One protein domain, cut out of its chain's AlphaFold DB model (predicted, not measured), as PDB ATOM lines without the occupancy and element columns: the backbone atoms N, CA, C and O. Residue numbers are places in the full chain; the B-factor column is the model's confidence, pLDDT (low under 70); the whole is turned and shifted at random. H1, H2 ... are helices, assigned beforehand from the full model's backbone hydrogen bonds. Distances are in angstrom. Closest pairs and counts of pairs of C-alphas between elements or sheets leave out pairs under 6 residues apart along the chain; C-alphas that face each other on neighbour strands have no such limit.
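AT A GLANCE: This is residues 426 to 549 of the 745 residues of the protein "Phospholipase A2" of Streptoalloteichus hindustanus (UniProt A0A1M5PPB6). Four long helices, H1, H3, H4 and H5, run side by side with H5 in the middle; short H2 sits at one end, and residues 541 to 549 with most of H6 stick out at the other. The 124 printed residues have six named helices, H1 to H6 in chain order, and no named strand: all helix. The whole is compact, radius of gyration of the C-alphas 15.9 A, spanning 49 by 31 by 24 A.

IN THESE COORDINATES: Find C-alpha 427 at (-21.486, -46.969, -39.792); from there H1 runs 28.5 A to residue 446. Next come H2, 449 to 452, H3, 454 to 471, H4, 480 to 499, H5, 522 to 538, and H6, 540 to 547, ending at (-4.672, -43.976, -11.005).

HOW THE PARTS SIT: H4 and H5 form a hairpin at a shallow tilt of 29 degrees, closest C-alphas Ala 487 and Trp 531, 4.0 A. H1 and H3 touch, closest C-alphas Pro 429 and Leu 462, 5.1 A. Every O i to N i+4 pair is within hydrogen-bond range in H1, H4 and H6, against 13 of 14 in H3 and 12 of 13 in H5; H2 is too short.

THE WHOLE: The printed part has no cut. The link from H4 to H5 is long; pLDDT is under 70 at residues 504 and 506 to 521.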
ATOM      1  N   TRP A 426     -17.692 -47.575 -37.858       96.19
ATOM      2  CA  TRP A 426     -18.402 -46.315 -37.596       96.19
ATOM      3  C   TRP A 426     -19.811 -46.225 -38.192       96.19
ATOM      4  O   TRP A 426     -20.625 -45.465 -37.672       96.19
ATOM      5  N   ALA A 427     -20.141 -47.004 -39.224       97.50
ATOM      6  CA  ALA A 427     -21.486 -46.969 -39.792       97.50
ATOM      7  C   ALA A 427     -22.549 -47.508 -38.814       97.50
ATOM      8  O   ALA A 427     -23.702 -47.098 -38.892       97.50
ATOM      9  N   VAL A 428     -22.176 -48.357 -37.845       97.75
ATOM     10  CA  VAL A 428     -23.118 -48.883 -36.838       97.75
ATOM     11  C   VAL A 428     -23.650 -47.785 -35.903       97.75
ATOM     12  O   VAL A 428     -24.867 -47.619 -35.847       97.75
ATOM     13  N   PRO A 429     -22.816 -47.009 -35.177       96.94
ATOM     14  CA  PRO A 429     -23.327 -45.923 -34.339       96.94
ATOM     15  C   PRO A 429     -24.016 -44.815 -35.144       96.94
ATOM     16  O   PRO A 429     -24.964 -44.225 -34.637       96.94
ATOM     17  N   VAL A 430     -23.608 -44.560 -36.395       97.44
ATOM     18  CA  VAL A 430     -24.305 -43.603 -37.279       97.44
ATOM     19  C   VAL A 430     -25.708 -44.102 -37.637       97.44
ATOM     20  O   VAL A 430     -26.667 -43.343 -37.544       97.44
ATOM     21  N   ALA A 431     -25.860 -45.384 -37.977       97.88
ATOM     22  CA  ALA A 431     -27.170 -45.974 -38.242       97.88
ATOM     23  C   ALA A 431     -28.070 -45.956 -36.994       97.88
ATOM     24  O   ALA A 431     -29.245 -45.614 -37.090       97.88
ATOM     25  N   LEU A 432     -27.520 -46.259 -35.813       97.06
ATOM     26  CA  LEU A 432     -28.258 -46.175 -34.546       97.06
ATOM     27  C   LEU A 432     -28.672 -44.732 -34.213       97.06
ATOM     28  O   LEU A 432     -29.756 -44.523 -33.671       97.06
ATOM     29  N   LEU A 433     -27.850 -43.736 -34.562       96.38
ATOM     30  CA  LEU A 433     -28.209 -42.322 -34.438       96.38
ATOM     31  C   LEU A 433     -29.382 -41.972 -35.358       96.38
ATOM     32  O   LEU A 433     -30.338 -41.349 -34.907       96.38
ATOM     33  N   GLY A 434     -29.342 -42.426 -36.614       96.62
ATOM     34  CA  GLY A 434     -30.445 -42.259 -37.562       96.62
ATOM     35  C   GLY A 434     -31.748 -42.879 -37.054       96.62
ATOM     36  O   GLY A 434     -32.784 -42.225 -37.076       96.62
ATOM     37  N   VAL A 435     -31.686 -44.100 -36.512       95.25
ATOM     38  CA  VAL A 435     -32.846 -44.764 -35.886       95.25
ATOM     39  C   VAL A 435     -33.352 -43.956 -34.691       95.25
ATOM     40  O   VAL A 435     -34.556 -43.768 -34.558       95.25
ATOM     41  N   THR A 436     -32.449 -43.433 -33.856       92.75
ATOM     42  CA  THR A 436     -32.823 -42.599 -32.702       92.75
ATOM     43  C   THR A 436     -33.612 -41.364 -33.131       92.75
ATOM     44  O   THR A 436     -34.678 -41.087 -32.580       92.75
ATOM     45  N   LEU A 437     -33.099 -40.650 -34.136       92.56
ATOM     46  CA  LEU A 437     -33.736 -39.458 -34.694       92.56
ATOM     47  C   LEU A 437     -35.091 -39.785 -35.331       92.56
ATOM     48  O   LEU A 437     -36.047 -39.046 -35.127       92.56
ATOM     49  N   LEU A 438     -35.188 -40.902 -36.059       92.50
ATOM     50  CA  LEU A 438     -36.433 -41.353 -36.679       92.50
ATOM     51  C   LEU A 438     -37.509 -41.662 -35.633       92.50
ATOM     52  O   LEU A 438     -38.645 -41.230 -35.781       92.50
ATOM     53  N   VAL A 439     -37.160 -42.385 -34.569       89.81
ATOM     54  CA  VAL A 439     -38.103 -42.724 -33.494       89.81
ATOM     55  C   VAL A 439     -38.571 -41.468 -32.755       89.81
ATOM     56  O   VAL A 439     -39.766 -41.332 -32.496       89.81
ATOM     57  N   ASP A 440     -37.668 -40.525 -32.463       86.50
ATOM     58  CA  ASP A 440     -38.050 -39.259 -31.822       86.50
ATOM     59  C   ASP A 440     -38.932 -38.403 -32.750       86.50
ATOM     60  O   ASP A 440     -39.883 -37.792 -32.267       86.50
ATOM     61  N   LEU A 441     -38.682 -38.410 -34.066       87.56
ATOM     62  CA  LEU A 441     -39.516 -37.724 -35.059       87.56
ATOM     63  C   LEU A 441     -40.919 -38.339 -35.161       87.56
ATOM     64  O   LEU A 441     -41.907 -37.612 -35.130       87.56
ATOM     65  N   VAL A 442     -41.014 -39.670 -35.247       87.81
ATOM     66  CA  VAL A 442     -42.299 -40.389 -35.298       87.81
ATOM     67  C   VAL A 442     -43.110 -40.117 -34.035       87.81
ATOM     68  O   VAL A 442     -44.290 -39.790 -34.127       87.81
ATOM     69  N   ARG A 443     -42.479 -40.188 -32.859       84.50
ATOM     70  CA  ARG A 443     -43.136 -39.857 -31.590       84.50
ATOM     71  C   ARG A 443     -43.618 -38.406 -31.571       84.50
ATOM     72  O   ARG A 443     -44.755 -38.158 -31.192       84.50
ATOM     73  N   ALA A 444     -42.770 -37.458 -31.973       79.62
ATOM     74  CA  ALA A 444     -43.123 -36.040 -31.992       79.62
ATOM     75  C   ALA A 444     -44.271 -35.718 -32.964       79.62
ATOM     76  O   ALA A 444     -44.989 -34.754 -32.739       79.62
ATOM     77  N   GLY A 445     -44.450 -36.509 -34.028       84.12
ATOM     78  CA  GLY A 445     -45.536 -36.333 -34.996       84.12
ATOM     79  C   GLY A 445     -46.841 -37.070 -34.671       84.12
ATOM     80  O   GLY A 445     -47.800 -36.910 -35.418       84.12
ATOM     81  N   THR A 446     -46.886 -37.900 -33.624       80.69
ATOM     82  CA  THR A 446     -48.042 -38.773 -33.317       80.69
ATOM     83  C   THR A 446     -48.651 -38.545 -31.937       80.69
ATOM     84  O   THR A 446     -49.677 -39.145 -31.647       80.69
ATOM     85  N   ASP A 447     -48.019 -37.742 -31.074       72.19
ATOM     86  CA  ASP A 447     -48.360 -37.561 -29.647       72.19
ATOM     87  C   ASP A 447     -48.429 -38.864 -28.811       72.19
ATOM     88  O   ASP A 447     -48.715 -38.845 -27.613       72.19
ATOM     89  N   GLU A 448     -48.055 -40.006 -29.396       76.62
ATOM     90  CA  GLU A 448     -48.090 -41.323 -28.765       76.62
ATOM     91  C   GLU A 448     -46.765 -41.636 -28.062       76.62
ATOM     92  O   GLU A 448     -45.781 -42.086 -28.664       76.62
ATOM     93  N   ALA A 449     -46.732 -41.453 -26.739       72.62
ATOM     94  CA  ALA A 449     -45.531 -41.664 -25.924       72.62
ATOM     95  C   ALA A 449     -44.938 -43.082 -26.063       72.62
ATOM     96  O   ALA A 449     -43.717 -43.255 -25.979       72.62
ATOM     97  N   LEU A 450     -45.782 -44.092 -26.317       74.88
ATOM     98  CA  LEU A 450     -45.375 -45.492 -26.478       74.88
ATOM     99  C   LEU A 450     -44.400 -45.699 -27.647       74.88
ATOM    100  O   LEU A 450     -43.492 -46.530 -27.547       74.88
ATOM    101  N   LEU A 451     -44.526 -44.909 -28.716       81.94
ATOM    102  CA  LEU A 451     -43.667 -45.019 -29.897       81.94
ATOM    103  C   LEU A 451     -42.226 -44.574 -29.630       81.94
ATOM    104  O   LEU A 451     -41.331 -44.946 -30.380       81.94
ATOM    105  N   GLY A 452     -41.975 -43.852 -28.534       80.06
ATOM    106  CA  GLY A 452     -40.635 -43.441 -28.120       80.06
ATOM    107  C   GLY A 452     -39.830 -44.490 -27.353       80.06
ATOM    108  O   GLY A 452     -38.604 -44.410 -27.303       80.06
ATOM    109  N   TYR A 453     -40.474 -45.496 -26.756       80.31
ATOM    110  CA  TYR A 453     -39.791 -46.481 -25.906       80.31
ATOM    111  C   TYR A 453     -38.688 -47.305 -26.596       80.31
ATOM    112  O   TYR A 453     -37.725 -47.659 -25.907       80.31
ATOM    113  N   PRO A 454     -38.728 -47.599 -27.916       86.06
ATOM    114  CA  PRO A 454     -37.605 -48.244 -28.598       86.06
ATOM    115  C   PRO A 454     -36.275 -47.512 -28.383       86.06
ATOM    116  O   PRO A 454     -35.230 -48.152 -28.222       86.06
ATOM    117  N   ASN A 455     -36.306 -46.179 -28.285       88.31
ATOM    118  CA  ASN A 455     -35.103 -45.380 -28.101       88.31
ATOM    119  C   ASN A 455     -34.374 -45.630 -26.783       88.31
ATOM    120  O   ASN A 455     -33.156 -45.453 -26.718       88.31
ATOM    121  N   VAL A 456     -35.076 -46.126 -25.766       83.00
ATOM    122  CA  VAL A 456     -34.463 -46.524 -24.496       83.00
ATOM    123  C   VAL A 456     -33.358 -47.564 -24.731       83.00
ATOM    124  O   VAL A 456     -32.292 -47.497 -24.119       83.00
ATOM    125  N   VAL A 457     -33.576 -48.505 -25.656       89.06
ATOM    126  CA  VAL A 457     -32.586 -49.530 -26.015       89.06
ATOM    127  C   VAL A 457     -31.618 -49.014 -27.081       89.06
ATOM    128  O   VAL A 457     -30.412 -49.228 -26.950       89.06
ATOM    129  N   VAL A 458     -32.112 -48.321 -28.114       93.44
ATOM    130  CA  VAL A 458     -31.292 -47.862 -29.254       93.44
ATOM    131  C   VAL A 458     -30.189 -46.902 -28.808       93.44
ATOM    132  O   VAL A 458     -29.035 -47.095 -29.194       93.44
ATOM    133  N   VAL A 459     -30.488 -45.931 -27.939       91.94
ATOM    134  CA  VAL A 459     -29.471 -45.008 -27.401       91.94
ATOM    135  C   VAL A 459     -28.444 -45.760 -26.557       91.94
ATOM    136  O   VAL A 459     -27.241 -45.520 -26.677       91.94
ATOM    137  N   GLY A 460     -28.895 -46.720 -25.744       92.38
ATOM    138  CA  GLY A 460     -28.006 -47.600 -24.987       92.38
ATOM    139  C   GLY A 460     -27.035 -48.356 -25.900       92.38
ATOM    140  O   GLY A 460     -25.833 -48.370 -25.635       92.38
ATOM    141  N   LEU A 461     -27.528 -48.920 -27.010       96.38
ATOM    142  CA  LEU A 461     -26.711 -49.591 -28.030       96.38
ATOM    143  C   LEU A 461     -25.762 -48.622 -28.748       96.38
ATOM    144  O   LEU A 461     -24.604 -48.970 -28.971       96.38
ATOM    145  N   LEU A 462     -26.208 -47.407 -29.080       96.62
ATOM    146  CA  LEU A 462     -25.382 -46.380 -29.724       96.62
ATOM    147  C   LEU A 462     -24.169 -46.054 -28.853       96.62
ATOM    148  O   LEU A 462     -23.023 -46.131 -29.299       96.62
ATOM    149  N   VAL A 463     -24.411 -45.748 -27.580       95.12
ATOM    150  CA  VAL A 463     -23.349 -45.408 -26.631       95.12
ATOM    151  C   VAL A 463     -22.453 -46.619 -26.333       95.12
ATOM    152  O   VAL A 463     -21.234 -46.484 -26.196       95.12
ATOM    153  N   HIS A 464     -23.026 -47.824 -26.301       95.31
ATOM    154  CA  HIS A 464     -22.290 -49.087 -26.185       95.31
ATOM    155  C   HIS A 464     -21.318 -49.307 -27.358       95.31
ATOM    156  O   HIS A 464     -20.159 -49.665 -27.131       95.31
ATOM    157  N   GLN A 465     -21.729 -48.981 -28.589       97.38
ATOM    158  CA  GLN A 465     -20.883 -49.029 -29.791       97.38
ATOM    159  C   GLN A 465     -19.742 -48.006 -29.762       97.38
ATOM    160  O   GLN A 465     -18.620 -48.315 -30.172       97.38
ATOM    161  N   LEU A 466     -19.954 -46.812 -29.196       95.81
ATOM    162  CA  LEU A 466     -18.848 -45.877 -28.944       95.81
ATOM    163  C   LEU A 466     -17.794 -46.510 -28.015       95.81
ATOM    164  O   LEU A 466     -16.590 -46.345 -28.219       95.81
ATOM    165  N   GLY A 467     -18.228 -47.322 -27.048       94.25
ATOM    166  CA  GLY A 467     -17.342 -48.138 -26.215       94.25
ATOM    167  C   GLY A 467     -16.515 -49.159 -27.007       94.25
ATOM    168  O   GLY A 467     -15.343 -49.383 -26.688       94.25
ATOM    169  N   PHE A 468     -17.083 -49.751 -28.061       95.38
ATOM    170  CA  PHE A 468     -16.375 -50.674 -28.957       95.38
ATOM    171  C   PHE A 468     -15.310 -49.945 -29.779       95.38
ATOM    172  O   PHE A 468     -14.160 -50.382 -29.837       95.38
ATOM    173  N   LEU A 469     -15.656 -48.781 -30.335       95.06
ATOM    174  CA  LEU A 469     -14.714 -47.914 -31.047       95.06
ATOM    175  C   LEU A 469     -13.561 -47.454 -30.147       95.06
ATOM    176  O   LEU A 469     -12.418 -47.359 -30.598       95.06
ATOM    177  N   GLN A 470     -13.825 -47.214 -28.860       91.12
ATOM    178  CA  GLN A 470     -12.768 -46.951 -27.887       91.12
ATOM    179  C   GLN A 470     -11.895 -48.185 -27.633       91.12
ATOM    180  O   GLN A 470     -10.677 -48.044 -27.528       91.12
ATOM    181  N   ALA A 471     -12.487 -49.379 -27.529       88.81
ATOM    182  CA  ALA A 471     -11.752 -50.629 -27.318       88.81
ATOM    183  C   ALA A 471     -10.780 -50.939 -28.469       88.81
ATOM    184  O   ALA A 471      -9.680 -51.430 -28.224       88.81
ATOM    185  N   ASP A 472     -11.175 -50.611 -29.699       90.69
ATOM    186  CA  ASP A 472     -10.357 -50.786 -30.906       90.69
ATOM    187  C   ASP A 472      -9.373 -49.627 -31.134       90.69
ATOM    188  O   ASP A 472      -8.553 -49.647 -32.054       90.69
ATOM    189  N   GLY A 473      -9.424 -48.605 -30.275       88.44
ATOM    190  CA  GLY A 473      -8.548 -47.443 -30.314       88.44
ATOM    191  C   GLY A 473      -8.943 -46.385 -31.345       88.44
ATOM    192  O   GLY A 473      -8.245 -45.379 -31.434       88.44
ATOM    193  N   ALA A 474     -10.049 -46.548 -32.079       90.38
ATOM    194  CA  ALA A 474     -10.519 -45.580 -33.075       90.38
ATOM    195  C   ALA A 474     -10.755 -44.196 -32.447       90.38
ATOM    196  O   ALA A 474     -10.207 -43.200 -32.914       90.38
ATOM    197  N   LEU A 475     -11.458 -44.148 -31.313       88.25
ATOM    198  CA  LEU A 475     -11.662 -42.907 -30.554       88.25
ATOM    199  C   LEU A 475     -10.370 -42.367 -29.920       88.25
ATOM    200  O   LEU A 475     -10.220 -41.164 -29.735       88.25
ATOM    201  N   SER A 476      -9.396 -43.235 -29.631       84.31
ATOM    202  CA  SER A 476      -8.103 -42.818 -29.067       84.31
ATOM    203  C   SER A 476      -7.169 -42.167 -30.089       84.31
ATOM    204  O   SER A 476      -6.209 -41.511 -29.681       84.31
ATOM    205  N   ARG A 477      -7.435 -42.352 -31.389       88.25
ATOM    206  CA  ARG A 477      -6.697 -41.723 -32.494       88.25
ATOM    207  C   ARG A 477      -7.209 -40.321 -32.826       88.25
ATOM    208  O   ARG A 477      -6.520 -39.597 -33.536       88.25
ATOM    209  N   LEU A 478      -8.382 -39.931 -32.320       90.19
ATOM    210  CA  LEU A 478      -8.918 -38.592 -32.547       90.19
ATOM    211  C   LEU A 478      -8.028 -37.530 -31.880       90.19
ATOM    212  O   LEU A 478      -7.619 -37.701 -30.722       90.19
ATOM    213  N   PRO A 479      -7.730 -36.417 -32.575       93.56
ATOM    214  CA  PRO A 479      -6.961 -35.332 -31.992       93.56
ATOM    215  C   PRO A 479      -7.773 -34.654 -30.877       93.56
ATOM    216  O   PRO A 479      -9.000 -34.574 -30.926       93.56
ATOM    217  N   ARG A 480      -7.080 -34.128 -29.858       92.38
ATOM    218  CA  ARG A 480      -7.708 -33.391 -28.744       92.38
ATOM    219  C   ARG A 480      -8.683 -32.285 -29.199       92.38
ATOM    220  O   ARG A 480      -9.752 -32.228 -28.596       92.38
ATOM    221  N   PRO A 481      -8.395 -31.457 -30.228       95.50
ATOM    222  CA  PRO A 481      -9.361 -30.469 -30.717       95.50
ATOM    223  C   PRO A 481     -10.665 -31.090 -31.226       95.50
ATOM    224  O   PRO A 481     -11.725 -30.554 -30.933       95.50
ATOM    225  N   ALA A 482     -10.627 -32.249 -31.896       94.94
ATOM    226  CA  ALA A 482     -11.848 -32.923 -32.343       94.94
ATOM    227  C   ALA A 482     -12.694 -33.419 -31.159       94.94
ATOM    228  O   ALA A 482     -13.914 -33.281 -31.169       94.94
ATOM    229  N   LEU A 483     -12.054 -33.942 -30.105       93.06
ATOM    230  CA  LEU A 483     -12.755 -34.323 -28.872       93.06
ATOM    231  C   LEU A 483     -13.361 -33.104 -28.159       93.06
ATOM    232  O   LEU A 483     -14.467 -33.195 -27.640       93.06
ATOM    233  N   ALA A 484     -12.656 -31.969 -28.138       95.12
ATOM    234  CA  ALA A 484     -13.167 -30.730 -27.555       95.12
ATOM    235  C   ALA A 484     -14.348 -30.167 -28.360       95.12
ATOM    236  O   ALA A 484     -15.361 -29.806 -27.770       95.12
ATOM    237  N   ALA A 485     -14.253 -30.163 -29.692       96.25
ATOM    238  CA  ALA A 485     -15.336 -29.748 -30.579       96.25
ATOM    239  C   ALA A 485     -16.578 -30.638 -30.415       96.25
ATOM    240  O   ALA A 485     -17.683 -30.120 -30.304       96.25
ATOM    241  N   ALA A 486     -16.403 -31.960 -30.316       94.50
ATOM    242  CA  ALA A 486     -17.504 -32.884 -30.052       94.50
ATOM    243  C   ALA A 486     -18.162 -32.627 -28.685       94.50
ATOM    244  O   ALA A 486     -19.386 -32.574 -28.601       94.50
ATOM    245  N   ALA A 487     -17.357 -32.401 -27.636       94.31
ATOM    246  CA  ALA A 487     -17.865 -32.072 -26.307       94.31
ATOM    247  C   ALA A 487     -18.697 -30.776 -26.332       94.31
ATOM    248  O   ALA A 487     -19.850 -30.766 -25.902       94.31
ATOM    249  N   LEU A 488     -18.137 -29.697 -26.885       96.50
ATOM    250  CA  LEU A 488     -18.818 -28.407 -27.004       96.50
ATOM    251  C   LEU A 488     -20.076 -28.500 -27.877       96.50
ATOM    252  O   LEU A 488     -21.102 -27.932 -27.518       96.50
ATOM    253  N   GLY A 489     -20.028 -29.264 -28.971       96.12
ATOM    254  CA  GLY A 489     -21.184 -29.538 -29.823       96.12
ATOM    255  C   GLY A 489     -22.303 -30.270 -29.080       96.12
ATOM    256  O   GLY A 489     -23.467 -29.917 -29.237       96.12
ATOM    257  N   GLY A 490     -21.965 -31.228 -28.211       94.06
ATOM    258  CA  GLY A 490     -22.934 -31.893 -27.337       94.06
ATOM    259  C   GLY A 490     -23.615 -30.933 -26.357       94.06
ATOM    260  O   GLY A 490     -24.832 -30.988 -26.196       94.06
ATOM    261  N   VAL A 491     -22.860 -30.004 -25.755       93.00
ATOM    262  CA  VAL A 491     -23.425 -28.956 -24.878       93.00
ATOM    263  C   VAL A 491     -24.315 -28.005 -25.667       93.00
ATOM    264  O   VAL A 491     -25.425 -27.721 -25.232       93.00
ATOM    265  N   ALA A 492     -23.865 -27.542 -26.834       94.44
ATOM    266  CA  ALA A 492     -24.654 -26.668 -27.694       94.44
ATOM    267  C   ALA A 492     -25.965 -27.340 -28.133       94.44
ATOM    268  O   ALA A 492     -27.017 -26.710 -28.083       94.44
ATOM    269  N   ALA A 493     -25.923 -28.631 -28.479       91.94
ATOM    270  CA  ALA A 493     -27.111 -29.414 -28.796       91.94
ATOM    271  C   ALA A 493     -28.049 -29.546 -27.587       91.94
ATOM    272  O   ALA A 493     -29.246 -29.326 -27.730       91.94
ATOM    273  N   LEU A 494     -27.527 -29.840 -26.390       87.94
ATOM    274  CA  LEU A 494     -28.331 -29.883 -25.163       87.94
ATOM    275  C   LEU A 494     -29.007 -28.543 -24.864       87.94
ATOM    276  O   LEU A 494     -30.195 -28.522 -24.558       87.94
ATOM    277  N   VAL A 495     -28.271 -27.436 -24.979       89.00
ATOM    278  CA  VAL A 495     -28.818 -26.083 -24.808       89.00
ATOM    279  C   VAL A 495     -29.893 -25.815 -25.856       89.00
ATOM    280  O   VAL A 495     -30.993 -25.423 -25.489       89.00
ATOM    281  N   GLY A 496     -29.627 -26.093 -27.134       89.12
ATOM    282  CA  GLY A 496     -30.605 -25.923 -28.210       89.12
ATOM    283  C   GLY A 496     -31.894 -26.704 -27.954       89.12
ATOM    284  O   GLY A 496     -32.975 -26.123 -27.974       89.12
ATOM    285  N   LEU A 497     -31.783 -27.993 -27.614       85.31
ATOM    286  CA  LEU A 497     -32.926 -28.849 -27.278       85.31
ATOM    287  C   LEU A 497     -33.685 -28.326 -26.049       85.31
ATOM    288  O   LEU A 497     -34.910 -28.244 -26.081       85.31
ATOM    289  N   ALA A 498     -32.978 -27.915 -24.995       79.44
ATOM    290  CA  ALA A 498     -33.569 -27.356 -23.777       79.44
ATOM    291  C   ALA A 498     -34.285 -26.010 -24.003       79.44
ATOM    292  O   ALA A 498     -35.225 -25.682 -23.273       79.44
ATOM    293  N   LEU A 499     -33.850 -25.225 -24.994       85.19
ATOM    294  CA  LEU A 499     -34.470 -23.953 -25.370       85.19
ATOM    295  C   LEU A 499     -35.752 -24.135 -26.189       85.19
ATOM    296  O   LEU A 499     -36.622 -23.275 -26.113       85.19
ATOM    297  N   THR A 500     -35.917 -25.253 -26.908       81.50
ATOM    298  CA  THR A 500     -37.161 -25.531 -27.658       81.50
ATOM    299  C   THR A 500     -38.391 -25.720 -26.767       81.50
ATOM    300  O   THR A 500     -39.512 -25.680 -27.259       81.50
ATOM    301  N   GLY A 501     -38.200 -26.004 -25.474       72.25
ATOM    302  CA  GLY A 501     -39.278 -26.394 -24.562       72.25
ATOM    303  C   GLY A 501     -39.806 -27.817 -24.786       72.25
ATOM    304  O   GLY A 501     -40.464 -28.352 -23.901       72.25
ATOM    305  N   ALA A 502     -39.460 -28.465 -25.905       72.06
ATOM    306  CA  ALA A 502     -39.846 -29.845 -26.180       72.06
ATOM    307  C   ALA A 502     -39.106 -30.842 -25.276       72.06
ATOM    308  O   ALA A 502     -39.638 -31.904 -24.995       72.06
ATOM    309  N   TYR A 503     -37.901 -30.515 -24.795       71.25
ATOM    310  CA  TYR A 503     -37.091 -31.405 -23.958       71.25
ATOM    311  C   TYR A 503     -36.980 -30.872 -22.520       71.25
ATOM    312  O   TYR A 503     -36.620 -29.703 -22.335       71.25
ATOM    313  N   PRO A 504     -37.215 -31.705 -21.484       66.81
ATOM    314  CA  PRO A 504     -37.061 -31.288 -20.094       66.81
ATOM    315  C   PRO A 504     -35.596 -30.949 -19.783       66.81
ATOM    316  O   PRO A 504     -34.681 -31.711 -20.106       66.81
ATOM    317  N   ARG A 505     -35.365 -29.797 -19.142       70.00
ATOM    318  CA  ARG A 505     -34.009 -29.281 -18.866       70.00
ATOM    319  C   ARG A 505     -33.235 -30.142 -17.872       70.00
ATOM    320  O   ARG A 505     -32.013 -30.210 -17.938       70.00
ATOM    321  N   ASP A 506     -33.933 -30.780 -16.946       61.47
ATOM    322  CA  ASP A 506     -33.364 -31.499 -15.813       61.47
ATOM    323  C   ASP A 506     -32.893 -32.917 -16.157       61.47
ATOM    324  O   ASP A 506     -32.132 -33.469 -15.373       61.47
ATOM    325  N   LEU A 507     -33.283 -33.510 -17.301       62.41
ATOM    326  CA  LEU A 507     -32.896 -34.864 -17.780       62.41
ATOM    327  C   LEU A 507     -32.988 -36.005 -16.729       62.41
ATOM    328  O   LEU A 507     -32.562 -37.130 -16.982       62.41
ATOM    329  N   GLY A 508     -33.505 -35.730 -15.534       52.94
ATOM    330  CA  GLY A 508     -33.582 -36.607 -14.369       52.94
ATOM    331  C   GLY A 508     -35.024 -36.914 -13.984       52.94
ATOM    332  O   GLY A 508     -35.275 -37.953 -13.376       52.94
ATOM    333  N   GLY A 509     -35.970 -36.090 -14.446       48.00
ATOM    334  CA  GLY A 509     -37.386 -36.198 -14.144       48.00
ATOM    335  C   GLY A 509     -37.697 -35.543 -12.802       48.00
ATOM    336  O   GLY A 509     -37.220 -35.989 -11.760       48.00
ATOM    337  N   VAL A 510     -38.546 -34.521 -12.833       35.16
ATOM    338  CA  VAL A 510     -39.159 -33.924 -11.642       35.16
ATOM    339  C   VAL A 510     -40.237 -34.878 -11.097       35.16
ATOM    340  O   VAL A 510     -41.011 -35.436 -11.891       35.16
ATOM    341  N   PRO A 511     -40.333 -35.094  -9.769       33.97
ATOM    342  CA  PRO A 511     -41.468 -35.794  -9.164       33.97
ATOM    343  C   PRO A 511     -42.803 -35.149  -9.578       33.97
ATOM    344  O   PRO A 511     -42.922 -33.931  -9.595       33.97
ATOM    345  N   GLY A 512     -43.802 -35.960  -9.945       34.75
ATOM    346  CA  GLY A 512     -45.124 -35.486 -10.391       34.75
ATOM    347  C   GLY A 512     -45.369 -35.546 -11.904       34.75
ATOM    348  O   GLY A 512     -46.516 -35.467 -12.331       34.75
ATOM    349  N   THR A 513     -44.335 -35.782 -12.718       33.59
ATOM    350  CA  THR A 513     -44.507 -36.100 -14.147       33.59
ATOM    351  C   THR A 513     -44.409 -37.612 -14.380       33.59
ATOM    352  O   THR A 513     -43.588 -38.317 -13.782       33.59
ATOM    353  N   THR A 514     -45.286 -38.147 -15.233       32.50
ATOM    354  CA  THR A 514     -45.414 -39.586 -15.552       32.50
ATOM    355  C   THR A 514     -44.256 -40.134 -16.395       32.50
ATOM    356  O   THR A 514     -44.196 -41.332 -16.669       32.50
ATOM    357  N   VAL A 515     -43.302 -39.283 -16.775       37.88
ATOM    358  CA  VAL A 515     -42.279 -39.551 -17.784       37.88
ATOM    359  C   VAL A 515     -40.919 -39.131 -17.223       37.88
ATOM    360  O   VAL A 515     -40.692 -37.964 -16.919       37.88
ATOM    361  N   SER A 516     -39.995 -40.082 -17.045       50.06
ATOM    362  CA  SER A 516     -38.604 -39.756 -16.690       50.06
ATOM    363  C   SER A 516     -37.981 -38.922 -17.814       50.06
ATOM    364  O   SER A 516     -38.169 -39.249 -18.983       50.06
ATOM    365  N   GLY A 517     -37.188 -37.893 -17.497       47.88
ATOM    366  CA  GLY A 517     -36.569 -37.016 -18.504       47.88
ATOM    367  C   GLY A 517     -35.689 -37.720 -19.555       47.88
ATOM    368  O   GLY A 517     -35.339 -37.103 -20.553       47.88
ATOM    369  N   LEU A 518     -35.359 -39.004 -19.366       50.34
ATOM    370  CA  LEU A 518     -34.605 -39.848 -20.306       50.34
ATOM    371  C   LEU A 518     -35.436 -40.910 -21.034       50.34
ATOM    372  O   LEU A 518     -34.885 -41.689 -21.810       50.34
ATOM    373  N   ASN A 519     -36.741 -40.975 -20.794       57.81
ATOM    374  CA  ASN A 519     -37.616 -41.920 -21.467       57.81
ATOM    375  C   ASN A 519     -38.952 -41.251 -21.815       57.81
ATOM    376  O   ASN A 519     -39.716 -41.054 -20.878       57.81
ATOM    377  N   PRO A 520     -39.264 -40.961 -23.092       53.06
ATOM    378  CA  PRO A 520     -38.450 -41.164 -24.287       53.06
ATOM    379  C   PRO A 520     -38.061 -39.817 -24.909       53.06
ATOM    380  O   PRO A 520     -38.674 -39.346 -25.862       53.06
ATOM    381  N   TRP A 521     -37.018 -39.200 -24.356       60.53
ATOM    382  CA  TRP A 521     -36.351 -38.030 -24.935       60.53
ATOM    383  C   TRP A 521     -34.929 -38.445 -25.319       60.53
ATOM    384  O   TRP A 521     -33.962 -38.243 -24.587       60.53
ATOM    385  N   ALA A 522     -34.814 -39.161 -26.430       73.06
ATOM    386  CA  ALA A 522     -33.630 -39.942 -26.757       73.06
ATOM    387  C   ALA A 522     -32.490 -39.100 -27.319       73.06
ATOM    388  O   ALA A 522     -31.315 -39.345 -27.034       73.06
ATOM    389  N   VAL A 523     -32.838 -38.079 -28.099       85.06
ATOM    390  CA  VAL A 523     -31.863 -37.183 -28.719       85.06
ATOM    391  C   VAL A 523     -31.141 -36.335 -27.671       85.06
ATOM    392  O   VAL A 523     -29.933 -36.124 -27.795       85.06
ATOM    393  N   SER A 524     -31.805 -35.933 -26.581       84.06
ATOM    394  CA  SER A 524     -31.128 -35.254 -25.467       84.06
ATOM    395  C   SER A 524     -30.149 -36.185 -24.741       84.06
ATOM    396  O   SER A 524     -29.052 -35.759 -24.385       84.06
ATOM    397  N   ALA A 525     -30.465 -37.478 -24.608       84.88
ATOM    398  CA  ALA A 525     -29.534 -38.476 -24.078       84.88
ATOM    399  C   ALA A 525     -28.311 -38.692 -24.996       84.88
ATOM    400  O   ALA A 525     -27.192 -38.870 -24.507       84.88
ATOM    401  N   VAL A 526     -28.495 -38.630 -26.319       91.38
ATOM    402  CA  VAL A 526     -27.386 -38.645 -27.290       91.38
ATOM    403  C   VAL A 526     -26.530 -37.383 -27.168       91.38
ATOM    404  O   VAL A 526     -25.306 -37.494 -27.112       91.38
ATOM    405  N   ALA A 527     -27.138 -36.197 -27.087       91.62
ATOM    406  CA  ALA A 527     -26.418 -34.934 -26.908       91.62
ATOM    407  C   ALA A 527     -25.618 -34.922 -25.591       91.62
ATOM    408  O   ALA A 527     -24.450 -34.527 -25.565       91.62
ATOM    409  N   LEU A 528     -26.199 -35.474 -24.522       88.50
ATOM    410  CA  LEU A 528     -25.520 -35.709 -23.252       88.50
ATOM    411  C   LEU A 528     -24.309 -36.637 -23.407       88.50
ATOM    412  O   LEU A 528     -23.230 -36.326 -22.904       88.50
ATOM    413  N   ALA A 529     -24.444 -37.746 -24.138       91.25
ATOM    414  CA  ALA A 529     -23.318 -38.628 -24.437       91.25
ATOM    415  C   ALA A 529     -22.233 -37.925 -25.278       91.25
ATOM    416  O   ALA A 529     -21.040 -38.098 -25.015       91.25
ATOM    417  N   ALA A 530     -22.632 -37.104 -26.253       94.00
ATOM    418  CA  ALA A 530     -21.729 -36.329 -27.102       94.00
ATOM    419  C   ALA A 530     -20.942 -35.273 -26.310       94.00
ATOM    420  O   ALA A 530     -19.784 -35.018 -26.625       94.00
ATOM    421  N   TRP A 531     -21.520 -34.725 -25.239       92.88
ATOM    422  CA  TRP A 531     -20.806 -33.893 -24.271       92.88
ATOM    423  C   TRP A 531     -19.858 -34.723 -23.391       92.88
ATOM    424  O   TRP A 531     -18.647 -34.485 -23.344       92.88
ATOM    425  N   GLN A 532     -20.403 -35.719 -22.688       90.62
ATOM    426  CA  GLN A 532     -19.714 -36.389 -21.586       90.62
ATOM    427  C   GLN A 532     -18.567 -37.294 -22.042       90.62
ATOM    428  O   GLN A 532     -17.511 -37.323 -21.406       90.62
ATOM    429  N   LEU A 533     -18.746 -38.060 -23.123       91.44
ATOM    430  CA  LEU A 533     -17.768 -39.080 -23.515       91.44
ATOM    431  C   LEU A 533     -16.464 -38.466 -24.049       91.44
ATOM    432  O   LEU A 533     -15.395 -38.856 -23.567       91.44
ATOM    433  N   PRO A 534     -16.484 -37.485 -24.973       92.00
ATOM    434  CA  PRO A 534     -15.259 -36.826 -25.413       92.00
ATOM    435  C   PRO A 534     -14.582 -36.051 -24.278       92.00
ATOM    436  O   PRO A 534     -13.355 -36.103 -24.161       92.00
ATOM    437  N   PHE A 535     -15.358 -35.419 -23.388       91.00
ATOM    438  CA  PHE A 535     -14.831 -34.753 -22.194       91.00
ATOM    439  C   PHE A 535     -14.057 -35.726 -21.290       91.00
ATOM    440  O   PHE A 535     -12.900 -35.490 -20.932       91.00
ATOM    441  N   VAL A 536     -14.638 -36.890 -21.005       86.62
ATOM    442  CA  VAL A 536     -13.976 -37.975 -20.270       86.62
ATOM    443  C   VAL A 536     -12.682 -38.428 -20.959       86.62
ATOM    444  O   VAL A 536     -11.653 -38.628 -20.304       86.62
ATOM    445  N   LEU A 537     -12.693 -38.571 -22.287       86.75
ATOM    446  CA  LEU A 537     -11.508 -38.964 -23.052       86.75
ATOM    447  C   LEU A 537     -10.410 -37.890 -23.027       86.75
ATOM    448  O   LEU A 537      -9.225 -38.236 -23.017       86.75
ATOM    449  N   LEU A 538     -10.756 -36.603 -22.944       89.56
ATOM    450  CA  LEU A 538      -9.785 -35.523 -22.739       89.56
ATOM    451  C   LEU A 538      -9.092 -35.634 -21.370       89.56
ATOM    452  O   LEU A 538      -7.874 -35.420 -21.275       89.56
ATOM    453  N   LEU A 539      -9.826 -36.060 -20.337       85.44
ATOM    454  CA  LEU A 539      -9.327 -36.262 -18.971       85.44
ATOM    455  C   LEU A 539      -8.535 -37.568 -18.770       85.44
ATOM    456  O   LEU A 539      -7.930 -37.760 -17.710       85.44
ATOM    457  N   ARG A 540      -8.443 -38.444 -19.783       79.38
ATOM    458  CA  ARG A 540      -7.759 -39.753 -19.684       79.38
ATOM    459  C   ARG A 540      -6.314 -39.666 -19.191       79.38
ATOM    460  O   ARG A 540      -5.861 -40.521 -18.438       79.38
ATOM    461  N   GLY A 541      -5.574 -38.644 -19.627       79.44
ATOM    462  CA  GLY A 541      -4.160 -38.461 -19.289       79.44
ATOM    463  C   GLY A 541      -3.959 -38.137 -17.804       79.44
ATOM    464  O   GLY A 541      -3.246 -38.875 -17.117       79.44
ATOM    465  N   PRO A 542      -4.588 -37.064 -17.290       82.56
ATOM    466  CA  PRO A 542      -4.636 -36.774 -15.857       82.56
ATOM    467  C   PRO A 542      -5.157 -37.949 -15.017       82.56
ATOM    468  O   PRO A 542      -4.527 -38.316 -14.024       82.56
ATOM    469  N   ALA A 543      -6.244 -38.599 -15.449       76.62
ATOM    470  CA  ALA A 543      -6.831 -39.733 -14.740       76.62
ATOM    471  C   ALA A 543      -5.871 -40.933 -14.657       76.62
ATOM    472  O   ALA A 543      -5.699 -41.513 -13.587       76.62
ATOM    473  N   ALA A 544      -5.172 -41.270 -15.746       76.00
ATOM    474  CA  ALA A 544      -4.176 -42.342 -15.763       76.00
ATOM    475  C   ALA A 544      -2.985 -42.046 -14.840       76.00
ATOM    476  O   ALA A 544      -2.504 -42.939 -14.139       76.00
ATOM    477  N   ARG A 545      -2.537 -40.783 -14.783       80.94
ATOM    478  CA  ARG A 545      -1.511 -40.337 -13.828       80.94
ATOM    479  C   ARG A 545      -1.988 -40.479 -12.387       80.94
ATOM    480  O   ARG A 545      -1.251 -41.009 -11.559       80.94
ATOM    481  N   TRP A 546      -3.215 -40.075 -12.082       78.38
ATOM    482  CA  TRP A 546      -3.782 -40.219 -10.742       78.38
ATOM    483  C   TRP A 546      -3.963 -41.691 -10.328       78.38
ATOM    484  O   TRP A 546      -3.568 -42.075  -9.224       78.38
ATOM    485  N   LEU A 547      -4.458 -42.541 -11.233       74.56
ATOM    486  CA  LEU A 547      -4.672 -43.976 -11.005       74.56
ATOM    487  C   LEU A 547      -3.390 -44.812 -11.012       74.56
ATOM    488  O   LEU A 547      -3.409 -45.956 -10.566       74.56
ATOM    489  N   SER A 548      -2.256 -44.252 -11.437       76.44
ATOM    490  CA  SER A 548      -0.944 -44.873 -11.218       76.44
ATOM    491  C   SER A 548      -0.591 -44.988  -9.725       76.44
ATOM    492  O   SER A 548       0.192 -45.856  -9.332       76.44
ATOM    493  N   ARG A 549      -1.220 -44.176  -8.859       81.44
ATOM    494  CA  ARG A 549      -1.017 -44.226  -7.407       81.44
ATOM    495  C   ARG A 549      -1.640 -45.510  -6.843       81.44
ATOM    496  O   ARG A 549      -2.860 -45.685  -6.880       81.44
TER     497      ARG A 549